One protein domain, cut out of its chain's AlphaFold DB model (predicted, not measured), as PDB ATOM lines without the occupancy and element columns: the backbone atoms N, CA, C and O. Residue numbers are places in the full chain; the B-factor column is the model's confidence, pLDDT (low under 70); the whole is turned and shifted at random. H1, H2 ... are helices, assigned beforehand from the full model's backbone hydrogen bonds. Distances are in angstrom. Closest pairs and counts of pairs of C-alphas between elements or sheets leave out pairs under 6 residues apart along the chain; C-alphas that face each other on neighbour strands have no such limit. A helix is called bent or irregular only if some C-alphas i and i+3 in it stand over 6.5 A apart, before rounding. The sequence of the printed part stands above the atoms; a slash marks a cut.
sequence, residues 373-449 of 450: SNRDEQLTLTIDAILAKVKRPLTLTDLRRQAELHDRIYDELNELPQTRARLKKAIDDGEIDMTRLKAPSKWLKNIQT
ATOM      1  N   SER A 373     -28.430 -27.029  35.971       73.88
ATOM      2  CA  SER A 373     -27.379 -27.979  36.348       73.88
ATOM      3  C   SER A 373     -27.965 -29.175  37.092       73.88
ATOM      4  O   SER A 373     -27.696 -30.316  36.738       73.88
ATOM      5  N   ASN A 374     -28.846 -28.912  38.059       78.50
ATOM      6  CA  ASN A 374     -29.509 -29.957  38.843       78.50
ATOM      7  C   ASN A 374     -30.378 -30.871  37.954       78.50
ATOM      8  O   ASN A 374     -30.423 -32.086  38.120       78.50
ATOM      9  N   ARG A 375     -31.026 -30.290  36.936       78.00
ATOM     10  CA  ARG A 375     -31.836 -31.049  35.976       78.00
ATOM     11  C   ARG A 375     -30.995 -31.954  35.066       78.00
ATOM     12  O   ARG A 375     -31.454 -33.045  34.747       78.00
ATOM     13  N   ASP A 376     -29.812 -31.506  34.642       81.19
ATOM     14  CA  ASP A 376     -28.897 -32.306  33.809       81.19
ATOM     15  C   ASP A 376     -28.381 -33.541  34.568       81.19
ATOM     16  O   ASP A 376     -28.386 -34.659  34.050       81.19
ATOM     17  N   GLU A 377     -28.042 -33.361  35.844       83.12
ATOM     18  CA  GLU A 377     -27.581 -34.440  36.721       83.12
ATOM     19  C   GLU A 377     -28.685 -35.481  36.983       83.12
ATOM     20  O   GLU A 377     -28.479 -36.682  36.798       83.12
ATOM     21  N   GLN A 378     -29.899 -35.034  37.328       83.50
ATOM     22  CA  GLN A 378     -31.034 -35.931  37.592       83.50
ATOM     23  C   GLN A 378     -31.420 -36.783  36.377       83.50
ATOM     24  O   GLN A 378     -31.724 -37.973  36.513       83.50
ATOM     25  N   LEU A 379     -31.413 -36.190  35.180       81.81
ATOM     26  CA  LEU A 379     -31.732 -36.911  33.946       81.81
ATOM     27  C   LEU A 379     -30.665 -37.956  33.615       81.81
ATOM     28  O   LEU A 379     -31.013 -39.074  33.236       81.81
ATOM     29  N   THR A 380     -29.390 -37.625  33.824       84.88
ATOM     30  CA  THR A 380     -28.272 -38.557  33.629       84.88
ATOM     31  C   THR A 380     -28.408 -39.779  34.544       84.88
ATOM     32  O   THR A 380     -28.414 -40.910  34.056       84.88
ATOM     33  N   LEU A 381     -28.652 -39.562  35.842       86.19
ATOM     34  CA  LEU A 381     -28.856 -40.640  36.820       86.19
ATOM     35  C   LEU A 381     -30.055 -41.535  36.480       86.19
ATOM     36  O   LEU A 381     -30.005 -42.753  36.655       86.19
ATOM     37  N   THR A 382     -31.136 -40.940  35.973       86.00
ATOM     38  CA  THR A 382     -32.341 -41.681  35.580       86.00
ATOM     39  C   THR A 382     -32.062 -42.599  34.389       86.00
ATOM     40  O   THR A 382     -32.487 -43.754  34.382       86.00
ATOM     41  N   ILE A 383     -31.310 -42.112  33.397       84.06
ATOM     42  CA  ILE A 383     -30.905 -42.901  32.226       84.06
ATOM     43  C   ILE A 383     -29.992 -44.055  32.650       84.06
ATOM     44  O   ILE A 383     -30.227 -45.190  32.236       84.06
ATOM     45  N   ASP A 384     -29.012 -43.796  33.518       85.62
ATOM     46  CA  ASP A 384     -28.120 -44.829  34.056       85.62
ATOM     47  C   ASP A 384     -28.880 -45.937  34.789       85.62
ATOM     48  O   ASP A 384     -28.668 -47.124  34.534       85.62
ATOM     49  N   ALA A 385     -29.823 -45.559  35.652       86.56
ATOM     50  CA  ALA A 385     -30.632 -46.510  36.403       86.56
ATOM     51  C   ALA A 385     -31.522 -47.388  35.504       86.56
ATOM     52  O   ALA A 385     -31.831 -48.524  35.872       86.56
ATOM     53  N   ILE A 386     -31.955 -46.872  34.349       84.81
ATOM     54  CA  ILE A 386     -32.740 -47.632  33.369       84.81
ATOM     55  C   ILE A 386     -31.835 -48.594  32.601       84.81
ATOM     56  O   ILE A 386     -32.146 -49.782  32.531       84.81
ATOM     57  N   LEU A 387     -30.706 -48.113  32.073       81.75
ATOM     58  CA  LEU A 387     -29.786 -48.931  31.278       81.75
ATOM     59  C   LEU A 387     -29.188 -50.082  32.102       81.75
ATOM     60  O   LEU A 387     -29.154 -51.213  31.625       81.75
ATOM     61  N   ALA A 388     -28.854 -49.847  33.376       82.00
ATOM     62  CA  ALA A 388     -28.337 -50.881  34.276       82.00
ATOM     63  C   ALA A 388     -29.313 -52.052  34.523       82.00
ATOM     64  O   ALA A 388     -28.896 -53.143  34.914       82.00
ATOM     65  N   LYS A 389     -30.623 -51.851  34.318       80.31
ATOM     66  CA  LYS A 389     -31.651 -52.873  34.575       80.31
ATOM     67  C   LYS A 389     -31.921 -53.782  33.380       80.31
ATOM     68  O   LYS A 389     -32.634 -54.776  33.540       80.31
ATOM     69  N   VAL A 390     -31.400 -53.472  32.192       78.31
ATOM     70  CA  VAL A 390     -31.771 -54.202  30.973       78.31
ATOM     71  C   VAL A 390     -30.647 -55.120  30.501       78.31
ATOM     72  O   VAL A 390     -29.509 -54.716  30.325       78.31
ATOM     73  N   LYS A 391     -30.989 -56.395  30.268       70.44
ATOM     74  CA  LYS A 391     -30.065 -57.442  29.785       70.44
ATOM     75  C   LYS A 391     -29.884 -57.460  28.260       70.44
ATOM     76  O   LYS A 391     -29.202 -58.332  27.731       70.44
ATOM     77  N   ARG A 392     -30.588 -56.587  27.542       77.12
ATOM     78  CA  ARG A 392     -30.619 -56.493  26.078       77.12
ATOM     79  C   ARG A 392     -30.616 -55.016  25.685       77.12
ATOM     80  O   ARG A 392     -31.171 -54.222  26.444       77.12
ATOM     81  N   PRO A 393     -30.080 -54.657  24.510       78.88
ATOM     82  CA  PRO A 393     -30.130 -53.284  24.028       78.88
ATOM     83  C   PRO A 393     -31.567 -52.743  24.001       78.88
ATOM     84  O   PRO A 393     -32.479 -53.395  23.481       78.88
ATOM     85  N   LEU A 394     -31.784 -51.570  24.594       81.38
ATOM     86  CA  LEU A 394     -33.084 -50.893  24.640       81.38
ATOM     87  C   LEU A 394     -33.316 -50.120  23.347       81.38
ATOM     88  O   LEU A 394     -32.422 -49.423  22.880       81.38
ATOM     89  N   THR A 395     -34.534 -50.137  22.801       78.50
ATOM     90  CA  THR A 395     -34.846 -49.181  21.732       78.50
ATOM     91  C   THR A 395     -34.946 -47.771  22.308       78.50
ATOM     92  O   THR A 395     -35.430 -47.566  23.425       78.50
ATOM     93  N   LEU A 396     -34.550 -46.770  21.524       72.69
ATOM     94  CA  LEU A 396     -34.651 -45.371  21.939       72.69
ATOM     95  C   LEU A 396     -36.079 -44.965  22.367       72.69
ATOM     96  O   LEU A 396     -36.271 -44.181  23.299       72.69
ATOM     97  N   THR A 397     -37.093 -45.505  21.690       72.50
ATOM     98  CA  THR A 397     -38.506 -45.247  21.994       72.50
ATOM     99  C   THR A 397     -38.900 -45.805  23.364       72.50
ATOM    100  O   THR A 397     -39.681 -45.180  24.083       72.50
ATOM    101  N   ASP A 398     -38.337 -46.951  23.754       75.94
ATOM    102  CA  ASP A 398     -38.567 -47.543  25.071       75.94
ATOM    103  C   ASP A 398     -37.859 -46.765  26.180       75.94
ATOM    104  O   ASP A 398     -38.475 -46.511  27.216       75.94
ATOM    105  N   LEU A 399     -36.625 -46.306  25.941       79.88
ATOM    106  CA  LEU A 399     -35.911 -45.435  26.878       79.88
ATOM    107  C   LEU A 399     -36.690 -44.133  27.124       79.88
ATOM    108  O   LEU A 399     -36.873 -43.733  28.270       79.88
ATOM    109  N   ARG A 400     -37.233 -43.512  26.065       75.50
ATOM    110  CA  ARG A 400     -38.090 -42.315  26.167       75.50
ATOM    111  C   ARG A 400     -39.292 -42.547  27.077       75.50
ATOM    112  O   ARG A 400     -39.613 -41.690  27.898       75.50
ATOM    113  N   ARG A 401     -39.972 -43.680  26.891       77.31
ATOM    114  CA  ARG A 401     -41.158 -44.038  27.671       77.31
ATOM    115  C   ARG A 401     -40.811 -44.263  29.142       77.31
ATOM    116  O   ARG A 401     -41.572 -43.830  29.995       77.31
ATOM    117  N   GLN A 402     -39.687 -44.917  29.430       79.62
ATOM    118  CA  GLN A 402     -39.285 -45.247  30.802       79.62
ATOM    119  C   GLN A 402     -38.678 -44.062  31.565       79.62
ATOM    120  O   GLN A 402     -38.839 -43.986  32.776       79.62
ATOM    121  N   ALA A 403     -38.022 -43.129  30.869       74.38
ATOM    122  CA  ALA A 403     -37.429 -41.927  31.461       74.38
ATOM    123  C   ALA A 403     -38.369 -40.698  31.448       74.38
ATOM    124  O   ALA A 403     -37.918 -39.589  31.720       74.38
ATOM    125  N   GLU A 404     -39.647 -40.869  31.072       70.25
ATOM    126  CA  GLU A 404     -40.657 -39.797  30.934       70.25
ATOM    127  C   GLU A 404     -40.182 -38.586  30.104       70.25
ATOM    128  O   GLU A 404     -40.536 -37.427  30.340       70.25
ATOM    129  N   LEU A 405     -39.366 -38.845  29.078       68.56
ATOM    130  CA  LEU A 405     -38.782 -37.785  28.265       68.56
ATOM    131  C   LEU A 405     -39.835 -37.220  27.295       68.56
ATOM    132  O   LEU A 405     -40.208 -37.847  26.298       68.56
ATOM    133  N   HIS A 406     -40.331 -36.014  27.587       64.81
ATOM    134  CA  HIS A 406     -41.232 -35.268  26.703       64.81
ATOM    135  C   HIS A 406     -40.499 -34.676  25.490       64.81
ATOM    136  O   HIS A 406     -39.315 -34.347  25.565       64.81
ATOM    137  N   ASP A 407     -41.239 -34.412  24.402       59.62
ATOM    138  CA  ASP A 407     -40.674 -33.920  23.134       59.62
ATOM    139  C   ASP A 407     -39.880 -32.599  23.243       59.62
ATOM    140  O   ASP A 407     -39.045 -32.303  22.395       59.62
ATOM    141  N   ARG A 408     -40.086 -31.813  24.308       60.25
ATOM    142  CA  ARG A 408     -39.361 -30.552  24.553       60.25
ATOM    143  C   ARG A 408     -37.929 -30.723  25.060       60.25
ATOM    144  O   ARG A 408     -37.120 -29.829  24.848       60.25
ATOM    145  N   ILE A 409     -37.593 -31.848  25.694       64.06
ATOM    146  CA  ILE A 409     -36.224 -32.093  26.186       64.06
ATOM    147  C   ILE A 409     -35.242 -32.189  25.002       64.06
ATOM    148  O   ILE A 409     -34.064 -31.879  25.139       64.06
ATOM    149  N   TYR A 410     -35.742 -32.524  23.808       63.97
ATOM    150  CA  TYR A 410     -34.959 -32.614  22.573       63.97
ATOM    151  C   TYR A 410     -34.437 -31.272  22.053       63.97
ATOM    152  O   TYR A 410     -33.356 -31.239  21.462       63.97
ATOM    153  N   ASP A 411     -35.166 -30.183  22.301       64.12
ATOM    154  CA  ASP A 411     -34.723 -28.828  21.963       64.12
ATOM    155  C   ASP A 411     -33.753 -28.277  23.030       64.12
ATOM    156  O   ASP A 411     -32.892 -27.453  22.729       64.12
ATOM    157  N   GLU A 412     -33.855 -28.779  24.266       69.19
ATOM    158  CA  GLU A 412     -33.044 -28.376  25.426       69.19
ATOM    159  C   GLU A 412     -31.743 -29.195  25.575       69.19
ATOM    160  O   GLU A 412     -30.879 -28.834  26.365       69.19
ATOM    161  N   LEU A 413     -31.549 -30.264  24.790       69.62
ATOM    162  CA  LEU A 413     -30.390 -31.174  24.858       69.62
ATOM    163  C   LEU A 413     -29.034 -30.497  24.570       69.62
ATOM    164  O   LEU A 413     -28.000 -30.965  25.038       69.62
ATOM    165  N   ASN A 414     -29.024 -29.376  23.840       71.06
ATOM    166  CA  ASN A 414     -27.820 -28.549  23.670       71.06
ATOM    167  C   ASN A 414     -27.430 -27.800  24.953       71.06
ATOM    168  O   ASN A 414     -26.280 -27.404  25.108       71.06
ATOM    169  N   GLU A 415     -28.382 -27.603  25.865       73.75
ATOM    170  CA  GLU A 415     -28.192 -26.931  27.150       73.75
ATOM    171  C   GLU A 415     -27.986 -27.932  28.312       73.75
ATOM    172  O   GLU A 415     -27.910 -27.499  29.461       73.75
ATOM    173  N   LEU A 416     -27.896 -29.242  28.016       81.94
ATOM    174  CA  LEU A 416     -27.761 -30.365  28.964       81.94
ATOM    175  C   LEU A 416     -26.577 -31.286  28.571       81.94
ATOM    176  O   LEU A 416     -26.779 -32.358  27.982       81.94
ATOM    177  N   PRO A 417     -25.325 -30.847  28.799       81.25
ATOM    178  CA  PRO A 417     -24.131 -31.535  28.309       81.25
ATOM    179  C   PRO A 417     -23.923 -32.943  28.890       81.25
ATOM    180  O   PRO A 417     -23.477 -33.823  28.150       81.25
ATOM    181  N   GLN A 418     -24.244 -33.188  30.167       83.31
ATOM    182  CA  GLN A 418     -24.011 -34.494  30.802       83.31
ATOM    183  C   GLN A 418     -24.970 -35.551  30.254       83.31
ATOM    184  O   GLN A 418     -24.541 -36.617  29.800       83.31
ATOM    185  N   THR A 419     -26.256 -35.204  30.178       83.38
ATOM    186  CA  THR A 419     -27.302 -36.070  29.626       83.38
ATOM    187  C   THR A 419     -27.003 -36.416  28.164       83.38
ATOM    188  O   THR A 419     -27.121 -37.572  27.749       83.38
ATOM    189  N   ARG A 420     -26.561 -35.429  27.369       83.56
ATOM    190  CA  ARG A 420     -26.176 -35.632  25.963       83.56
ATOM    191  C   ARG A 420     -24.991 -36.586  25.825       83.56
ATOM    192  O   ARG A 420     -25.040 -37.495  24.996       83.56
ATOM    193  N   ALA A 421     -23.940 -36.385  26.621       83.62
ATOM    194  CA  ALA A 421     -22.747 -37.225  26.589       83.62
ATOM    195  C   ALA A 421     -23.069 -38.676  26.973       83.62
ATOM    196  O   ALA A 421     -22.614 -39.605  26.303       83.62
ATOM    197  N   ARG A 422     -23.911 -38.880  27.996       85.69
ATOM    198  CA  ARG A 422     -24.301 -40.221  28.436       85.69
ATOM    199  C   ARG A 422     -25.123 -40.970  27.391       85.69
ATOM    200  O   ARG A 422     -24.853 -42.144  27.140       85.69
ATOM    201  N   LEU A 423     -26.078 -40.293  26.750       80.50
ATOM    202  CA  LEU A 423     -26.859 -40.871  25.654       80.50
ATOM    203  C   LEU A 423     -25.975 -41.252  24.465       80.50
ATOM    204  O   LEU A 423     -26.167 -42.320  23.897       80.50
ATOM    205  N   LYS A 424     -24.993 -40.414  24.112       82.50
ATOM    206  CA  LYS A 424     -24.037 -40.722  23.039       82.50
ATOM    207  C   LYS A 424     -23.227 -41.981  23.358       82.50
ATOM    208  O   LYS A 424     -23.199 -42.900  22.550       82.50
ATOM    209  N   LYS A 425     -22.672 -42.053  24.570       84.38
ATOM    210  CA  LYS A 425     -21.920 -43.219  25.040       84.38
ATOM    211  C   LYS A 425     -22.760 -44.505  25.023       84.38
ATOM    212  O   LYS A 425     -22.292 -45.523  24.543       84.38
ATOM    213  N   ALA A 426     -24.018 -44.443  25.463       81.69
ATOM    214  CA  ALA A 426     -24.928 -45.596  25.458       81.69
ATOM    215  C   ALA A 426     -25.225 -46.139  24.045       81.69
ATOM    216  O   ALA A 426     -25.485 -47.329  23.871       81.69
ATOM    217  N   ILE A 427     -25.223 -45.267  23.032       79.06
ATOM    218  CA  ILE A 427     -25.380 -45.665  21.626       79.06
ATOM    219  C   ILE A 427     -24.095 -46.326  21.123       79.06
ATOM    220  O   ILE A 427     -24.168 -47.377  20.490       79.06
ATOM    221  N   ASP A 428     -22.941 -45.721  21.417       80.56
ATOM    222  CA  ASP A 428     -21.629 -46.215  20.983       80.56
ATOM    223  C   ASP A 428     -21.297 -47.582  21.620       80.56
ATOM    224  O   ASP A 428     -20.797 -48.472  20.935       80.56
ATOM    225  N   ASP A 429     -21.663 -47.787  22.891       81.75
ATOM    226  CA  ASP A 429     -21.472 -49.041  23.639       81.75
ATOM    227  C   ASP A 429     -22.498 -50.137  23.255       81.75
ATOM    228  O   ASP A 429     -22.447 -51.260  23.760       81.75
ATOM    229  N   GLY A 430     -23.450 -49.834  22.362       77.38
ATOM    230  CA  GLY A 430     -24.482 -50.775  21.914       77.38
ATOM    231  C   GLY A 430     -25.580 -51.061  22.949       77.38
ATOM    232  O   GLY A 430     -26.374 -51.982  22.757       77.38
ATOM    233  N   GLU A 431     -25.662 -50.276  24.029       81.38
ATOM    234  CA  GLU A 431     -26.719 -50.368  25.051       81.38
ATOM    235  C   GLU A 431     -28.081 -49.892  24.509       81.38
ATOM    236  O   GLU A 431     -29.137 -50.312  24.995       81.38
ATOM    237  N   ILE A 432     -28.069 -49.029  23.484       78.62
ATOM    238  CA  ILE A 432     -29.264 -48.512  22.806       78.62
ATOM    239  C   ILE A 432     -29.321 -49.031  21.364       78.62
ATOM    240  O   ILE A 432     -28.495 -48.683  20.522       78.62
ATOM    241  N   ASP A 433     -30.357 -49.814  21.054       76.44
ATOM    242  CA  ASP A 433     -30.638 -50.290  19.701       76.44
ATOM    243  C   ASP A 433     -31.277 -49.186  18.848       76.44
ATOM    244  O   ASP A 433     -32.405 -48.726  19.075       76.44
ATOM    245  N   MET A 434     -30.532 -48.793  17.821       69.25
ATOM    246  CA  MET A 434     -30.872 -47.740  16.871       69.25
ATOM    247  C   MET A 434     -31.514 -48.262  15.577       69.25
ATOM    248  O   MET A 434     -32.002 -47.469  14.770       69.25
ATOM    249  N   THR A 435     -31.557 -49.581  15.365       64.69
ATOM    250  CA  THR A 435     -31.945 -50.202  14.084       64.69
ATOM    251  C   THR A 435     -33.440 -50.100  13.766       64.69
ATOM    252  O   THR A 435     -33.841 -50.175  12.606       64.69
ATOM    253  N   ARG A 436     -34.289 -49.883  14.780       58.72
ATOM    254  CA  ARG A 436     -35.759 -49.820  14.645       58.72
ATOM    255  C   ARG A 436     -36.325 -48.405  14.467       58.72
ATOM    256  O   ARG A 436     -37.545 -48.220  14.480       58.72
ATOM    257  N   LEU A 437     -35.473 -47.393  14.302       60.34
ATOM    258  CA  LEU A 437     -35.899 -46.008  14.086       60.34
ATOM    259  C   LEU A 437     -36.393 -45.797  12.647       60.34
ATOM    260  O   LEU A 437     -35.617 -45.811  11.699       60.34
ATOM    261  N   LYS A 438     -37.699 -45.545  12.479       53.28
ATOM    262  CA  LYS A 438     -38.355 -45.381  11.162       53.28
ATOM    263  C   LYS A 438     -37.974 -44.114  10.368       53.28
ATOM    264  O   LYS A 438     -38.486 -43.936   9.269       53.28
ATOM    265  N   ALA A 439     -37.105 -43.241  10.877       49.78
ATOM    266  CA  ALA A 439     -36.516 -42.101  10.161       49.78
ATOM    267  C   ALA A 439     -35.410 -41.465  11.027       49.78
ATOM    268  O   ALA A 439     -35.485 -41.581  12.255       49.78
ATOM    269  N   PRO A 440     -34.432 -40.732  10.456       52.75
ATOM    270  CA  PRO A 440     -33.498 -39.957  11.260       52.75
ATOM    271  C   PRO A 440     -34.236 -38.775  11.901       52.75
ATOM    272  O   PRO A 440     -34.418 -37.717  11.299       52.75
ATOM    273  N   SER A 441     -34.715 -38.962  13.129       56.94
ATOM    274  CA  SER A 441     -35.312 -37.895  13.931       56.94
ATOM    275  C   SER A 441     -34.261 -36.807  14.216       56.94
ATOM    276  O   SER A 441     -33.058 -37.080  14.231       56.94
ATOM    277  N   LYS A 442     -34.689 -35.555  14.466       58.00
ATOM    278  CA  LYS A 442     -33.816 -34.422  14.885       58.00
ATOM    279  C   LYS A 442     -32.804 -34.797  15.988       58.00
ATOM    280  O   LYS A 442     -31.748 -34.184  16.099       58.00
ATOM    281  N   TRP A 443     -33.130 -35.836  16.751       59.19
ATOM    282  CA  TRP A 443     -32.330 -36.522  17.756       59.19
ATOM    283  C   TRP A 443     -30.925 -36.946  17.287       59.19
ATOM    284  O   TRP A 443     -29.948 -36.602  17.946       59.19
ATOM    285  N   LEU A 444     -30.797 -37.607  16.126       59.03
ATOM    286  CA  LEU A 444     -29.489 -38.030  15.594       59.03
ATOM    287  C   LEU A 444     -28.600 -36.819  15.295       59.03
ATOM    288  O   LEU A 444     -27.416 -36.825  15.618       59.03
ATOM    289  N   LYS A 445     -29.188 -35.736  14.768       62.38
ATOM    290  CA  LYS A 445     -28.451 -34.502  14.469       62.38
ATOM    291  C   LYS A 445     -27.923 -33.825  15.734       62.38
ATOM    292  O   LYS A 445     -26.777 -33.398  15.724       62.38
ATOM    293  N   ASN A 446     -28.706 -33.758  16.811       62.72
ATOM    294  CA  ASN A 446     -28.280 -33.102  18.055       62.72
ATOM    295  C   ASN A 446     -27.336 -33.960  18.913       62.72
ATOM    296  O   ASN A 446     -26.607 -33.403  19.717       62.72
ATOM    297  N   ILE A 447     -27.309 -35.288  18.760       62.28
ATOM    298  CA  ILE A 447     -26.384 -36.163  19.508       62.28
ATOM    299  C   ILE A 447     -25.063 -36.377  18.748       62.28
ATOM    300  O   ILE A 447     -24.003 -36.436  19.373       62.28
ATOM    301  N   GLN A 448     -25.102 -36.446  17.409       58.06
ATOM    302  CA  GLN A 448     -23.923 -36.682  16.560       58.06
ATOM    303  C   GLN A 448     -23.195 -35.410  16.109       58.06
ATOM    304  O   GLN A 448     -22.061 -35.506  15.637       58.06
ATOM    305  N   THR A 449     -23.794 -34.221  16.240       55.94
ATOM    306  CA  THR A 449     -23.043 -32.973  16.030       55.94
ATOM    307  C   THR A 449     -21.943 -32.854  17.084       55.94
ATOM    308  O   THR A 449     -22.154 -33.218  18.243       55.94
TER     309      THR A 449
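AT A GLANCE: This is residues 373 to 449 of the 450 residues of an uncharacterized protein of Zhongshania antarctica (UniProt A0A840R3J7). Two helices, H1 and H4, lie side by side and run the same way, and the short H5 crosses H4 on the side away from H1. H3 lies beside H5 and makes a corner with H4, while H2 is set across from H4, near the later part of H1. The 77 printed residues, with five named helices H1 to H5 and no named strand, are all helix in class. The whole is compact, with a radius of gyration of the C-alphas of 11.7 A and spans of 30 by 27 by 21 A.

HOW THE PARTS SIT: H1, residues 373 to 387, touches H4, residues 417 to 428, at a shallow tilt of 21 degrees; the closest C-alphas, of Thr 380 and Thr 419, are 4.8 A apart. With residues 383 to 386 alone, H1 only just touches H2, residues 396 to 402, with 3 pairs of C-alphas within 8 A, the closest Ile 386 and Gln 402 at 7.4 A; they are about perpendicular at 76 degrees. H4 is the hub, touching three helices. Its residues 420 to 424 touch H5, residues 442 to 448, about perpendicular at 85 degrees, the closest C-alphas being Lys 424 and Ile 447 at 6.2 A. H3, residues 409 to 415, only just touches H4, and only at the corner, with 3 pairs of C-alphas within 8 A, the closest Leu 413 and Arg 420 at 6.2 A. H3 touches H5 the same way at a shallow tilt of 32 degrees, only just short of steep; Tyr 410 and Trp 443 have the closest C-alphas, 6.7 A apart. H2 is apart from H3, H4 and H5. Every O i to N i+4 pair is within hydrogen-bond range in H1, H2, H4 and H5; H3 has 1 of 3, and 2 of 4 O i to N i+3 pairs.

IN THESE COORDINATES: H1 begins at C-alpha 373 (-27.379, -27.979, 36.348) and is 21.7 A long; H4 is 16.6 A. H2 measures 10.0 A, H3 9.6 A and H5 10.3 A, ending at C-alpha 448 (-23.923, -36.682, 16.560). H3 is irregular: C-alphas 411 and 414 are 7.1 A apart.

THE WHOLE: The C-alphas farthest apart, of Asn 374 and Lys 438, are 32.9 A apart. The printed part has no cut; H4 to H5 is a long link, residues 429 to 441, and residues 432 to 433 pair parallel with residues 394 to 395. Residues 405 to 413 and 434 to 449 have pLDDT under 70.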